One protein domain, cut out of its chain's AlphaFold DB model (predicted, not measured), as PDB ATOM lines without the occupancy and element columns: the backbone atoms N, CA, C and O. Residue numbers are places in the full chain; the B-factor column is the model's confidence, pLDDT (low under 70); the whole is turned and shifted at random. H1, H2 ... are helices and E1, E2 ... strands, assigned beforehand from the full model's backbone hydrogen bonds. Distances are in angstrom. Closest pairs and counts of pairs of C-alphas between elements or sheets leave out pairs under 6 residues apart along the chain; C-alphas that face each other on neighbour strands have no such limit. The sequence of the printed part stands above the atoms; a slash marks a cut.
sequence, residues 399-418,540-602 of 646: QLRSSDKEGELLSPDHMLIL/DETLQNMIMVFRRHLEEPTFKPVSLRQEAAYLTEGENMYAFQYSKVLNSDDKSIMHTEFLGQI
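AT A GLANCE: This is residues 399 to 418 and 540 to 602 of the 646 residues of the protein "Hypothetical protein" of Eucampia antarctica (UniProt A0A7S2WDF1). A long hairpin of two strands, E2 and E3, takes the short strand E1 beside E2 to form a three-stranded sheet, and a helical hairpin, H2 and H3, packs at the E1 side of that sheet. The small helix H1 packs on H3, away from the sheet. The printed part has 83 residues, with three named helices and three named strands in the order H1 E1 H2 H3 E2 E3; the sheet order is E1 - E2 - E3, all antiparallel, and the class is mixed. The whole is compact, with a radius of gyration of the C-alphas of 13.4 A and spans of 41 by 28 by 19 A.

IN THESE COORDINATES: E3, residues 591 to 601, is 31.8 A long and ends at C-alpha 601 (-4.941, 32.259, 36.053). E2, residues 576 to 584, is 26.8 A long, and E1 is residues 415 to 418. H2, residues 541 to 555, is 21.5 A long; H3, residues 561 to 569, is 12.5 A long. H1, residues 399 to 403, begins at C-alpha 399 (-12.060, 34.275, 13.619).

HOW THE PARTS SIT: In the hairpin E2 and E3, N 581 and O 595 are 2.9 A apart, within hydrogen-bond range. Edge strand E1 is antiparallel to E2, with N 417 and O 580 3.0 A apart. H3 is on the sheet, over E1, at a height over the sheet of 8.6 A. It runs along the strands, at 18 degrees to E1 on the local plane. H2 only grazes the sheet, with residues 543 to 554; its closest C-alphas to E1 are those of Phe 550 and Ile 417, 5.9 A apart. The helical hairpin H2 and H3 has a shallow tilt of 24 degrees, opposite ways; they touch, closest at the C-alphas of Met 546 and Ala 568, 6.7 A apart. H1 touches H3, closest at the C-alphas of Leu 400 and Ser 563, 5.2 A apart. H1 is apart from H2, E2 and E3. In H1, H2 and H3 every O i to N i+4 pair is within hydrogen-bond range.

THE WHOLE: The C-alphas farthest apart, of Glu 573 and Asn 587, are 41.0 A apart. Residues 419 to 539 are not printed; C-alphas 418 and 540 are 13.6 A apart across the cut. The link H1 to E1 is long. The model's pLDDT is under 70 at residues 405 to 413 and 586 to 589.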
ATOM      1  N   GLN A 399     -12.524  32.892  13.480       81.25
ATOM      2  CA  GLN A 399     -12.060  34.275  13.619       81.25
ATOM      3  C   GLN A 399     -10.672  34.339  14.265       81.25
ATOM      4  O   GLN A 399      -9.754  34.912  13.673       81.25
ATOM      5  N   LEU A 400     -10.479  33.678  15.409       80.75
ATOM      6  CA  LEU A 400      -9.191  33.642  16.110       80.75
ATOM      7  C   LEU A 400      -8.101  33.001  15.242       80.75
ATOM      8  O   LEU A 400      -7.015  33.559  15.081       80.75
ATOM      9  N   ARG A 401      -8.415  31.894  14.559       77.88
ATOM     10  CA  ARG A 401      -7.493  31.250  13.610       77.88
ATOM     11  C   ARG A 401      -7.118  32.150  12.433       77.88
ATOM     12  O   ARG A 401      -5.999  32.038  11.937       77.88
ATOM     13  N   SER A 402      -8.015  33.018  11.964       78.19
ATOM     14  CA  SER A 402      -7.711  33.978  10.892       78.19
ATOM     15  C   SER A 402      -6.792  35.116  11.354       78.19
ATOM     16  O   SER A 402      -5.998  35.620  10.561       78.19
ATOM     17  N   SER A 403      -6.866  35.477  12.639       76.12
ATOM     18  CA  SER A 403      -6.033  36.514  13.255       76.12
ATOM     19  C   SER A 403      -4.622  36.033  13.614       76.12
ATOM     20  O   SER A 403      -3.688  36.835  13.641       76.12
ATOM     21  N   ASP A 404      -4.456  34.725  13.823       73.06
ATOM     22  CA  ASP A 404      -3.180  34.100  14.157       73.06
ATOM     23  C   ASP A 404      -2.261  34.023  12.921       73.06
ATOM     24  O   ASP A 404      -2.467  33.214  12.002       73.06
ATOM     25  N   LYS A 405      -1.272  34.926  12.892       65.94
ATOM     26  CA  LYS A 405      -0.236  35.045  11.852       65.94
ATOM     27  C   LYS A 405       1.049  34.288  12.203       65.94
ATOM     28  O   LYS A 405       1.952  34.256  11.365       65.94
ATOM     29  N   GLU A 406       1.158  33.713  13.403       60.91
ATOM     30  CA  GLU A 406       2.309  32.887  13.758       60.91
ATOM     31  C   GLU A 406       2.202  31.503  13.095       60.91
ATOM     32  O   GLU A 406       1.116  30.965  12.869       60.91
ATOM     33  N   GLY A 407       3.350  30.968  12.673       55.28
ATOM     34  CA  GLY A 407       3.436  29.797  11.800       55.28
ATOM     35  C   GLY A 407       2.986  28.472  12.429       55.28
ATOM     36  O   GLY A 407       2.869  28.327  13.643       55.28
ATOM     37  N   GLU A 408       2.785  27.476  11.560       57.09
ATOM     38  CA  GLU A 408       2.525  26.068  11.888       57.09
ATOM     39  C   GLU A 408       3.648  25.513  12.776       57.09
ATOM     40  O   GLU A 408       4.755  25.249  12.311       57.09
ATOM     41  N   LEU A 409       3.395  25.382  14.079       52.75
ATOM     42  CA  LEU A 409       4.467  25.148  15.057       52.75
ATOM     43  C   LEU A 409       4.482  23.758  15.676       52.75
ATOM     44  O   LEU A 409       5.187  23.517  16.653       52.75
ATOM     45  N   LEU A 410       3.780  22.807  15.074       55.53
ATOM     46  CA  LEU A 410       3.798  21.428  15.521       55.53
ATOM     47  C   LEU A 410       4.013  20.507  14.326       55.53
ATOM     48  O   LEU A 410       3.260  20.538  13.357       55.53
ATOM     49  N   SER A 411       5.044  19.663  14.406       58.25
ATOM     50  CA  SER A 411       5.100  18.451  13.592       58.25
ATOM     51  C   SER A 411       3.758  17.709  13.719       58.25
ATOM     52  O   SER A 411       3.165  17.748  14.800       58.25
ATOM     53  N   PRO A 412       3.278  17.018  12.670       60.44
ATOM     54  CA  PRO A 412       1.940  16.410  12.637       60.44
ATOM     55  C   PRO A 412       1.659  15.424  13.787       60.44
ATOM     56  O   PRO A 412       0.505  15.136  14.082       60.44
ATOM     57  N   ASP A 413       2.700  14.939  14.467       63.59
ATOM     58  CA  ASP A 413       2.609  14.012  15.596       63.59
ATOM     59  C   ASP A 413       2.493  14.679  16.978       63.59
ATOM     60  O   ASP A 413       2.468  13.973  17.991       63.59
ATOM     61  N   HIS A 414       2.478  16.013  17.067       71.62
ATOM     62  CA  HIS A 414       2.358  16.700  18.352       71.62
ATOM     63  C   HIS A 414       0.916  17.100  18.652       71.62
ATOM     64  O   HIS A 414       0.225  17.682  17.821       71.62
ATOM     65  N   MET A 415       0.500  16.872  19.893       79.56
ATOM     66  CA  MET A 415      -0.816  17.264  20.393       79.56
ATOM     67  C   MET A 415      -0.637  18.274  21.526       79.56
ATOM     68  O   MET A 415       0.184  18.055  22.417       79.56
ATOM     69  N   LEU A 416      -1.387  19.377  21.498       85.00
ATOM     70  CA  LEU A 416      -1.368  20.408  22.539       85.00
ATOM     71  C   LEU A 416      -2.786  20.637  23.064       85.00
ATOM     72  O   LEU A 416      -3.675  20.963  22.284       85.00
ATOM     73  N   ILE A 417      -2.973  20.504  24.376       88.31
ATOM     74  CA  ILE A 417      -4.231  20.809  25.069       88.31
ATOM     75  C   ILE A 417      -3.973  21.703  26.281       88.31
ATOM     76  O   ILE A 417      -2.920  21.622  26.918       88.31
ATOM     77  N   LEU A 418      -4.953  22.544  26.599       89.31
ATOM     78  CA  LEU A 418      -5.022  23.319  27.831       89.31
ATOM     79  C   LEU A 418      -6.073  22.692  28.741       89.31
ATOM     80  O   LEU A 418      -7.114  22.253  28.262       89.31
ATOM     81  N   ASP A 540     -16.164  17.823  35.474       90.69
ATOM     82  CA  ASP A 540     -15.571  19.154  35.328       90.69
ATOM     83  C   ASP A 540     -16.008  19.790  33.998       90.69
ATOM     84  O   ASP A 540     -15.572  19.381  32.918       90.69
ATOM     85  N   GLU A 541     -16.900  20.780  34.076       89.38
ATOM     86  CA  GLU A 541     -17.452  21.475  32.906       89.38
ATOM     87  C   GLU A 541     -16.375  22.252  32.135       89.38
ATOM     88  O   GLU A 541     -16.369  22.244  30.900       89.38
ATOM     89  N   THR A 542     -15.409  22.854  32.841       89.31
ATOM     90  CA  THR A 542     -14.312  23.600  32.207       89.31
ATOM     91  C   THR A 542     -13.462  22.669  31.349       89.31
ATOM     92  O   THR A 542     -13.170  22.970  30.189       89.31
ATOM     93  N   LEU A 543     -13.141  21.475  31.860       90.94
ATOM     94  CA  LEU A 543     -12.393  20.470  31.115       90.94
ATOM     95  C   LEU A 543     -13.175  19.963  29.901       90.94
ATOM     96  O   LEU A 543     -12.586  19.788  28.835       90.94
ATOM     97  N   GLN A 544     -14.482  19.727  30.030       88.94
ATOM     98  CA  GLN A 544     -15.312  19.314  28.894       88.94
ATOM     99  C   GLN A 544     -15.287  20.367  27.778       88.94
ATOM    100  O   GLN A 544     -15.054  20.023  26.614       88.94
ATOM    101  N   ASN A 545     -15.412  21.649  28.134       88.56
ATOM    102  CA  ASN A 545     -15.287  22.763  27.194       88.56
ATOM    103  C   ASN A 545     -13.894  22.800  26.544       88.56
ATOM    104  O   ASN A 545     -13.784  22.928  25.322       88.56
ATOM    105  N   MET A 546     -12.825  22.599  27.324       88.69
ATOM    106  CA  MET A 546     -11.452  22.537  26.808       88.69
ATOM    107  C   MET A 546     -11.232  21.377  25.838       88.69
ATOM    108  O   MET A 546     -10.585  21.549  24.804       88.69
ATOM    109  N   ILE A 547     -11.798  20.201  26.121       88.94
ATOM    110  CA  ILE A 547     -11.746  19.044  25.220       88.94
ATOM    111  C   ILE A 547     -12.474  19.360  23.911       88.94
ATOM    112  O   ILE A 547     -11.982  19.001  22.839       88.94
ATOM    113  N   MET A 548     -13.613  20.055  23.963       85.62
ATOM    114  CA  MET A 548     -14.319  20.477  22.751       85.62
ATOM    115  C   MET A 548     -13.474  21.432  21.905       85.62
ATOM    116  O   MET A 548     -13.352  21.208  20.701       85.62
ATOM    117  N   VAL A 549     -12.864  22.459  22.507       86.50
ATOM    118  CA  VAL A 549     -11.967  23.383  21.789       86.50
ATOM    119  C   VAL A 549     -10.779  22.618  21.203       86.50
ATOM    120  O   VAL A 549     -10.513  22.706  20.007       86.50
ATOM    121  N   PHE A 550     -10.117  21.783  22.002       86.50
ATOM    122  CA  PHE A 550      -9.010  20.944  21.550       86.50
ATOM    123  C   PHE A 550      -9.369  20.117  20.311       86.50
ATOM    124  O   PHE A 550      -8.649  20.140  19.313       86.50
ATOM    125  N   ARG A 551     -10.513  19.424  20.338       84.25
ATOM    126  CA  ARG A 551     -10.957  18.601  19.212       84.25
ATOM    127  C   ARG A 551     -11.295  19.436  17.970       84.25
ATOM    128  O   ARG A 551     -10.946  19.002  16.877       84.25
ATOM    129  N   ARG A 552     -11.876  20.637  18.112       83.69
ATOM    130  CA  ARG A 552     -12.095  21.562  16.974       83.69
ATOM    131  C   ARG A 552     -10.784  21.944  16.294       83.69
ATOM    132  O   ARG A 552     -10.686  21.896  15.075       83.69
ATOM    133  N   HIS A 553      -9.762  22.288  17.078       79.38
ATOM    134  CA  HIS A 553      -8.456  22.665  16.532       79.38
ATOM    135  C   HIS A 553      -7.694  21.482  15.911       79.38
ATOM    136  O   HIS A 553      -6.828  21.723  15.072       79.38
ATOM    137  N   LEU A 554      -8.007  20.237  16.294       79.12
ATOM    138  CA  LEU A 554      -7.445  19.021  15.692       79.12
ATOM    139  C   LEU A 554      -8.114  18.600  14.375       79.12
ATOM    140  O   LEU A 554      -7.471  17.932  13.570       79.12
ATOM    141  N   GLU A 555      -9.396  18.914  14.168       76.62
ATOM    142  CA  GLU A 555     -10.095  18.595  12.909       76.62
ATOM    143  C   GLU A 555      -9.644  19.495  11.747       76.62
ATOM    144  O   GLU A 555      -9.772  19.126  10.579       76.62
ATOM    145  N   GLU A 556      -9.086  20.662  12.065       78.88
ATOM    146  CA  GLU A 556      -8.549  21.597  11.087       78.88
ATOM    147  C   GLU A 556      -7.172  21.147  10.555       78.88
ATOM    148  O   GLU A 556      -6.339  20.647  11.312       78.88
ATOM    149  N   PRO A 557      -6.870  21.370   9.262       70.00
ATOM    150  CA  PRO A 557      -5.658  20.857   8.616       70.00
ATOM    151  C   PRO A 557      -4.358  21.483   9.139       70.00
ATOM    152  O   PRO A 557      -3.285  20.920   8.941       70.00
ATOM    153  N   THR A 558      -4.440  22.651   9.782       72.38
ATOM    154  CA  THR A 558      -3.288  23.371  10.338       72.38
ATOM    155  C   THR A 558      -3.497  23.643  11.822       72.38
ATOM    156  O   THR A 558      -4.521  24.198  12.237       72.38
ATOM    157  N   PHE A 559      -2.517  23.275  12.648       73.50
ATOM    158  CA  PHE A 559      -2.584  23.535  14.080       73.50
ATOM    159  C   PHE A 559      -2.043  24.930  14.411       73.50
ATOM    160  O   PHE A 559      -0.910  25.265  14.065       73.50
ATOM    161  N   LYS A 560      -2.860  25.727  15.107       75.88
ATOM    162  CA  LYS A 560      -2.586  27.128  15.450       75.88
ATOM    163  C   LYS A 560      -2.606  27.344  16.974       75.88
ATOM    164  O   LYS A 560      -3.692  27.473  17.548       75.88
ATOM    165  N   PRO A 561      -1.445  27.335  17.652       74.38
ATOM    166  CA  PRO A 561      -1.364  27.317  19.116       74.38
ATOM    167  C   PRO A 561      -1.824  28.616  19.792       74.38
ATOM    168  O   PRO A 561      -2.388  28.542  20.884       74.38
ATOM    169  N   VAL A 562      -1.623  29.788  19.176       75.75
ATOM    170  CA  VAL A 562      -2.043  31.075  19.767       75.75
ATOM    171  C   VAL A 562      -3.561  31.167  19.780       75.75
ATOM    172  O   VAL A 562      -4.147  31.477  20.814       75.75
ATOM    173  N   SER A 563      -4.205  30.795  18.669       80.75
ATOM    174  CA  SER A 563      -5.671  30.764  18.600       80.75
ATOM    175  C   SER A 563      -6.300  29.835  19.650       80.75
ATOM    176  O   SER A 563      -7.303  30.200  20.257       80.75
ATOM    177  N   LEU A 564      -5.674  28.683  19.932       82.88
ATOM    178  CA  LEU A 564      -6.114  27.770  20.995       82.88
ATOM    179  C   LEU A 564      -6.011  28.425  22.382       82.88
ATOM    180  O   LEU A 564      -6.925  28.293  23.190       82.88
ATOM    181  N   ARG A 565      -4.901  29.123  22.668       80.44
ATOM    182  CA  ARG A 565      -4.695  29.823  23.948       80.44
ATOM    183  C   ARG A 565      -5.706  30.944  24.159       80.44
ATOM    184  O   ARG A 565      -6.258  31.048  25.247       80.44
ATOM    185  N   GLN A 566      -5.964  31.741  23.124       81.69
ATOM    186  CA  GLN A 566      -6.945  32.824  23.179       81.69
ATOM    187  C   GLN A 566      -8.361  32.289  23.396       81.69
ATOM    188  O   GLN A 566      -9.074  32.793  24.253       81.69
ATOM    189  N   GLU A 567      -8.760  31.235  22.676       84.69
ATOM    190  CA  GLU A 567     -10.088  30.643  22.869       84.69
ATOM    191  C   GLU A 567     -10.243  30.022  24.266       84.69
ATOM    192  O   GLU A 567     -11.297  30.147  24.885       84.69
ATOM    193  N   ALA A 568      -9.187  29.401  24.799       84.19
ATOM    194  CA  ALA A 568      -9.203  28.850  26.150       84.19
ATOM    195  C   ALA A 568      -9.272  29.922  27.250       84.19
ATOM    196  O   ALA A 568      -9.905  29.683  28.278       84.19
ATOM    197  N   ALA A 569      -8.664  31.095  27.041       81.88
ATOM    198  CA  ALA A 569      -8.712  32.211  27.990       81.88
ATOM    199  C   ALA A 569     -10.158  32.650  28.282       81.88
ATOM    200  O   ALA A 569     -10.526  32.830  29.437       81.88
ATOM    201  N   TYR A 570     -11.015  32.701  27.257       81.12
ATOM    202  CA  TYR A 570     -12.431  33.061  27.414       81.12
ATOM    203  C   TYR A 570     -13.267  32.044  28.203       81.12
ATOM    204  O   TYR A 570     -14.367  32.359  28.641       81.12
ATOM    205  N   LEU A 571     -12.788  30.808  28.349       80.81
ATOM    206  CA  LEU A 571     -13.551  29.700  28.933       80.81
ATOM    207  C   LEU A 571     -13.089  29.326  30.345       80.81
ATOM    208  O   LEU A 571     -13.595  28.358  30.909       80.81
ATOM    209  N   THR A 572     -12.084  30.020  30.886       76.62
ATOM    210  CA  THR A 572     -11.373  29.573  32.092       76.62
ATOM    211  C   THR A 572     -11.750  30.292  33.377       76.62
ATOM    212  O   THR A 572     -11.322  29.835  34.430       76.62
ATOM    213  N   GLU A 573     -12.569  31.350  33.318       71.94
ATOM    214  CA  GLU A 573     -13.244  31.994  34.467       71.94
ATOM    215  C   GLU A 573     -12.378  32.140  35.749       71.94
ATOM    216  O   GLU A 573     -12.853  31.986  36.873       71.94
ATOM    217  N   GLY A 574     -11.077  32.434  35.610       74.75
ATOM    218  CA  GLY A 574     -10.161  32.625  36.746       74.75
ATOM    219  C   GLY A 574      -9.621  31.344  37.405       74.75
ATOM    220  O   GLY A 574      -9.048  31.406  38.498       74.75
ATOM    221  N   GLU A 575      -9.744  30.176  36.776       85.00
ATOM    222  CA  GLU A 575      -9.117  28.938  37.245       85.00
ATOM    223  C   GLU A 575      -7.624  28.835  36.883       85.00
ATOM    224  O   GLU A 575      -7.122  29.457  35.948       85.00
ATOM    225  N   ASN A 576      -6.882  28.019  37.642       88.62
ATOM    226  CA  ASN A 576      -5.481  27.734  37.328       88.62
ATOM    227  C   ASN A 576      -5.374  26.754  36.159       88.62
ATOM    228  O   ASN A 576      -5.770  25.591  36.285       88.62
ATOM    229  N   MET A 577      -4.711  27.191  35.094       90.69
ATOM    230  CA  MET A 577      -4.567  26.435  33.860       90.69
ATOM    231  C   MET A 577      -3.178  25.847  33.660       90.69
ATOM    232  O   MET A 577      -2.155  26.349  34.135       90.69
ATOM    233  N   TYR A 578      -3.165  24.747  32.917       92.19
ATOM    234  CA  TYR A 578      -1.982  23.977  32.577       92.19
ATOM    235  C   TYR A 578      -1.997  23.683  31.084       92.19
ATOM    236  O   TYR A 578      -3.039  23.332  30.528       92.19
ATOM    237  N   ALA A 579      -0.839  23.789  30.440       89.12
ATOM    238  CA  ALA A 579      -0.671  23.393  29.050       89.12
ATOM    239  C   ALA A 579       0.090  22.072  28.963       89.12
ATOM    240  O   ALA A 579       1.098  21.875  29.645       89.12
ATOM    241  N   PHE A 580      -0.378  21.174  28.099       90.38
ATOM    242  CA  PHE A 580       0.190  19.845  27.905       90.38
ATOM    243  C   PHE A 580       0.541  19.643  26.444       90.38
ATOM    244  O   PHE A 580      -0.346  19.630  25.595       90.38
ATOM    245  N   GLN A 581       1.822  19.431  26.165       86.50
ATOM    246  CA  GLN A 581       2.300  19.066  24.838       86.50
ATOM    247  C   GLN A 581       2.731  17.602  24.851       86.50
ATOM    248  O   GLN A 581       3.646  17.234  25.586       86.50
ATOM    249  N   TYR A 582       2.089  16.772  24.040       85.75
ATOM    250  CA  TYR A 582       2.433  15.369  23.863       85.75
ATOM    251  C   TYR A 582       3.149  15.165  22.532       85.75
ATOM    252  O   TYR A 582       2.612  15.498  21.477       85.75
ATOM    253  N   SER A 583       4.357  14.607  22.596       81.56
ATOM    254  CA  SER A 583       5.222  14.378  21.440       81.56
ATOM    255  C   SER A 583       5.760  12.949  21.450       81.56
ATOM    256  O   SER A 583       6.267  12.457  22.466       81.56
ATOM    257  N   LYS A 584       5.682  12.271  20.303       76.31
ATOM    258  CA  LYS A 584       6.341  10.975  20.088       76.31
ATOM    259  C   LYS A 584       7.821  11.193  19.775       76.31
ATOM    260  O   LYS A 584       8.182  12.137  19.077       76.31
ATOM    261  N   VAL A 585       8.691  10.340  20.314       72.19
ATOM    262  CA  VAL A 585      10.137  10.455  20.093       72.19
ATOM    263  C   VAL A 585      10.489   9.872  18.724       72.19
ATOM    264  O   VAL A 585      10.333   8.672  18.499       72.19
ATOM    265  N   LEU A 586      11.009  10.709  17.823       56.81
ATOM    266  CA  LEU A 586      11.549  10.281  16.530       56.81
ATOM    267  C   LEU A 586      12.663   9.236  16.764       56.81
ATOM    268  O   LEU A 586      13.553   9.459  17.585       56.81
ATOM    269  N   ASN A 587      12.614   8.104  16.052       56.28
ATOM    270  CA  ASN A 587      13.538   6.952  16.144       56.28
ATOM    271  C   ASN A 587      13.325   5.965  17.311       56.28
ATOM    272  O   ASN A 587      14.172   5.101  17.542       56.28
ATOM    273  N   SER A 588      12.217   6.046  18.050       59.50
ATOM    274  CA  SER A 588      11.834   5.014  19.021       59.50
ATOM    275  C   SER A 588      10.319   4.846  19.029       59.50
ATOM    276  O   SER A 588       9.637   5.611  19.705       59.50
ATOM    277  N   ASP A 589       9.813   3.805  18.362       60.06
ATOM    278  CA  ASP A 589       8.371   3.570  18.157       60.06
ATOM    279  C   ASP A 589       7.528   3.571  19.443       60.06
ATOM    280  O   ASP A 589       6.333   3.852  19.393       60.06
ATOM    281  N   ASP A 590       8.134   3.298  20.606       72.62
ATOM    282  CA  ASP A 590       7.399   3.097  21.859       72.62
ATOM    283  C   ASP A 590       7.752   4.084  22.992       72.62
ATOM    284  O   ASP A 590       7.547   3.794  24.175       72.62
ATOM    285  N   LYS A 591       8.311   5.258  22.657       80.38
ATOM    286  CA  LYS A 591       8.596   6.325  23.635       80.38
ATOM    287  C   LYS A 591       7.873   7.614  23.277       80.38
ATOM    288  O   LYS A 591       7.971   8.111  22.158       80.38
ATOM    289  N   SER A 592       7.223   8.198  24.270       84.00
ATOM    290  CA  SER A 592       6.591   9.508  24.159       84.00
ATOM    291  C   SER A 592       6.913  10.366  25.369       84.00
ATOM    292  O   SER A 592       7.271   9.876  26.446       84.00
ATOM    293  N   ILE A 593       6.856  11.676  25.175       84.44
ATOM    294  CA  ILE A 593       7.132  12.658  26.213       84.44
ATOM    295  C   ILE A 593       5.965  13.624  26.254       84.44
ATOM    296  O   ILE A 593       5.471  14.079  25.227       84.44
ATOM    297  N   MET A 594       5.526  13.913  27.469       88.38
ATOM    298  CA  MET A 594       4.534  14.928  27.739       88.38
ATOM    299  C   MET A 594       5.212  16.072  28.480       88.38
ATOM    300  O   MET A 594       5.647  15.913  29.624       88.38
ATOM    301  N   HIS A 595       5.319  17.216  27.823       86.81
ATOM    302  CA  HIS A 595       5.737  18.445  28.466       86.81
ATOM    303  C   HIS A 595       4.539  19.119  29.128       86.81
ATOM    304  O   HIS A 595       3.420  19.067  28.616       86.81
ATOM    305  N   THR A 596       4.775  19.751  30.272       89.94
ATOM    306  CA  THR A 596       3.751  20.465  31.030       89.94
ATOM    307  C   THR A 596       4.244  21.852  31.402       89.94
ATOM    308  O   THR A 596       5.335  22.006  31.955       89.94
ATOM    309  N   GLU A 597       3.412  22.843  31.129       89.25
ATOM    310  CA  GLU A 597       3.575  24.235  31.530       89.25
ATOM    311  C   GLU A 597       2.441  24.607  32.493       89.25
ATOM    312  O   GLU A 597       1.317  24.119  32.381       89.25
ATOM    313  N   PHE A 598       2.756  25.455  33.465       89.94
ATOM    314  CA  PHE A 598       1.802  26.008  34.422       89.94
ATOM    315  C   PHE A 598       1.548  27.453  34.014       89.94
ATOM    316  O   PHE A 598       2.493  28.237  34.010       89.94
ATOM    317  N   LEU A 599       0.308  27.768  33.647       85.88
ATOM    318  CA  LEU A 599      -0.080  29.085  33.139       85.88
ATOM    319  C   LEU A 599      -0.622  30.002  34.243       85.88
ATOM    320  O   LEU A 599      -0.647  31.212  34.067       85.88
ATOM    321  N   GLY A 600      -1.029  29.445  35.387       84.94
ATOM    322  CA  GLY A 600      -1.728  30.216  36.416       84.94
ATOM    323  C   GLY A 600      -3.138  30.596  35.970       84.94
ATOM    324  O   GLY A 600      -3.755  29.860  35.200       84.94
ATOM    325  N   GLN A 601      -3.658  31.708  36.486       83.12
ATOM    326  CA  GLN A 601      -4.941  32.259  36.053       83.12
ATOM    327  C   GLN A 601      -4.720  33.058  34.772       83.12
ATOM    328  O   GLN A 601      -3.977  34.037  34.773       83.12
ATOM    329  N   ILE A 602      -5.339  32.614  33.682       70.06
ATOM    330  CA  ILE A 602      -5.318  33.336  32.412       70.06
ATOM    331  C   ILE A 602      -6.390  34.421  32.545       70.06
ATOM    332  O   ILE A 602      -7.573  34.132  32.399       70.06
TER     333      ILE A 602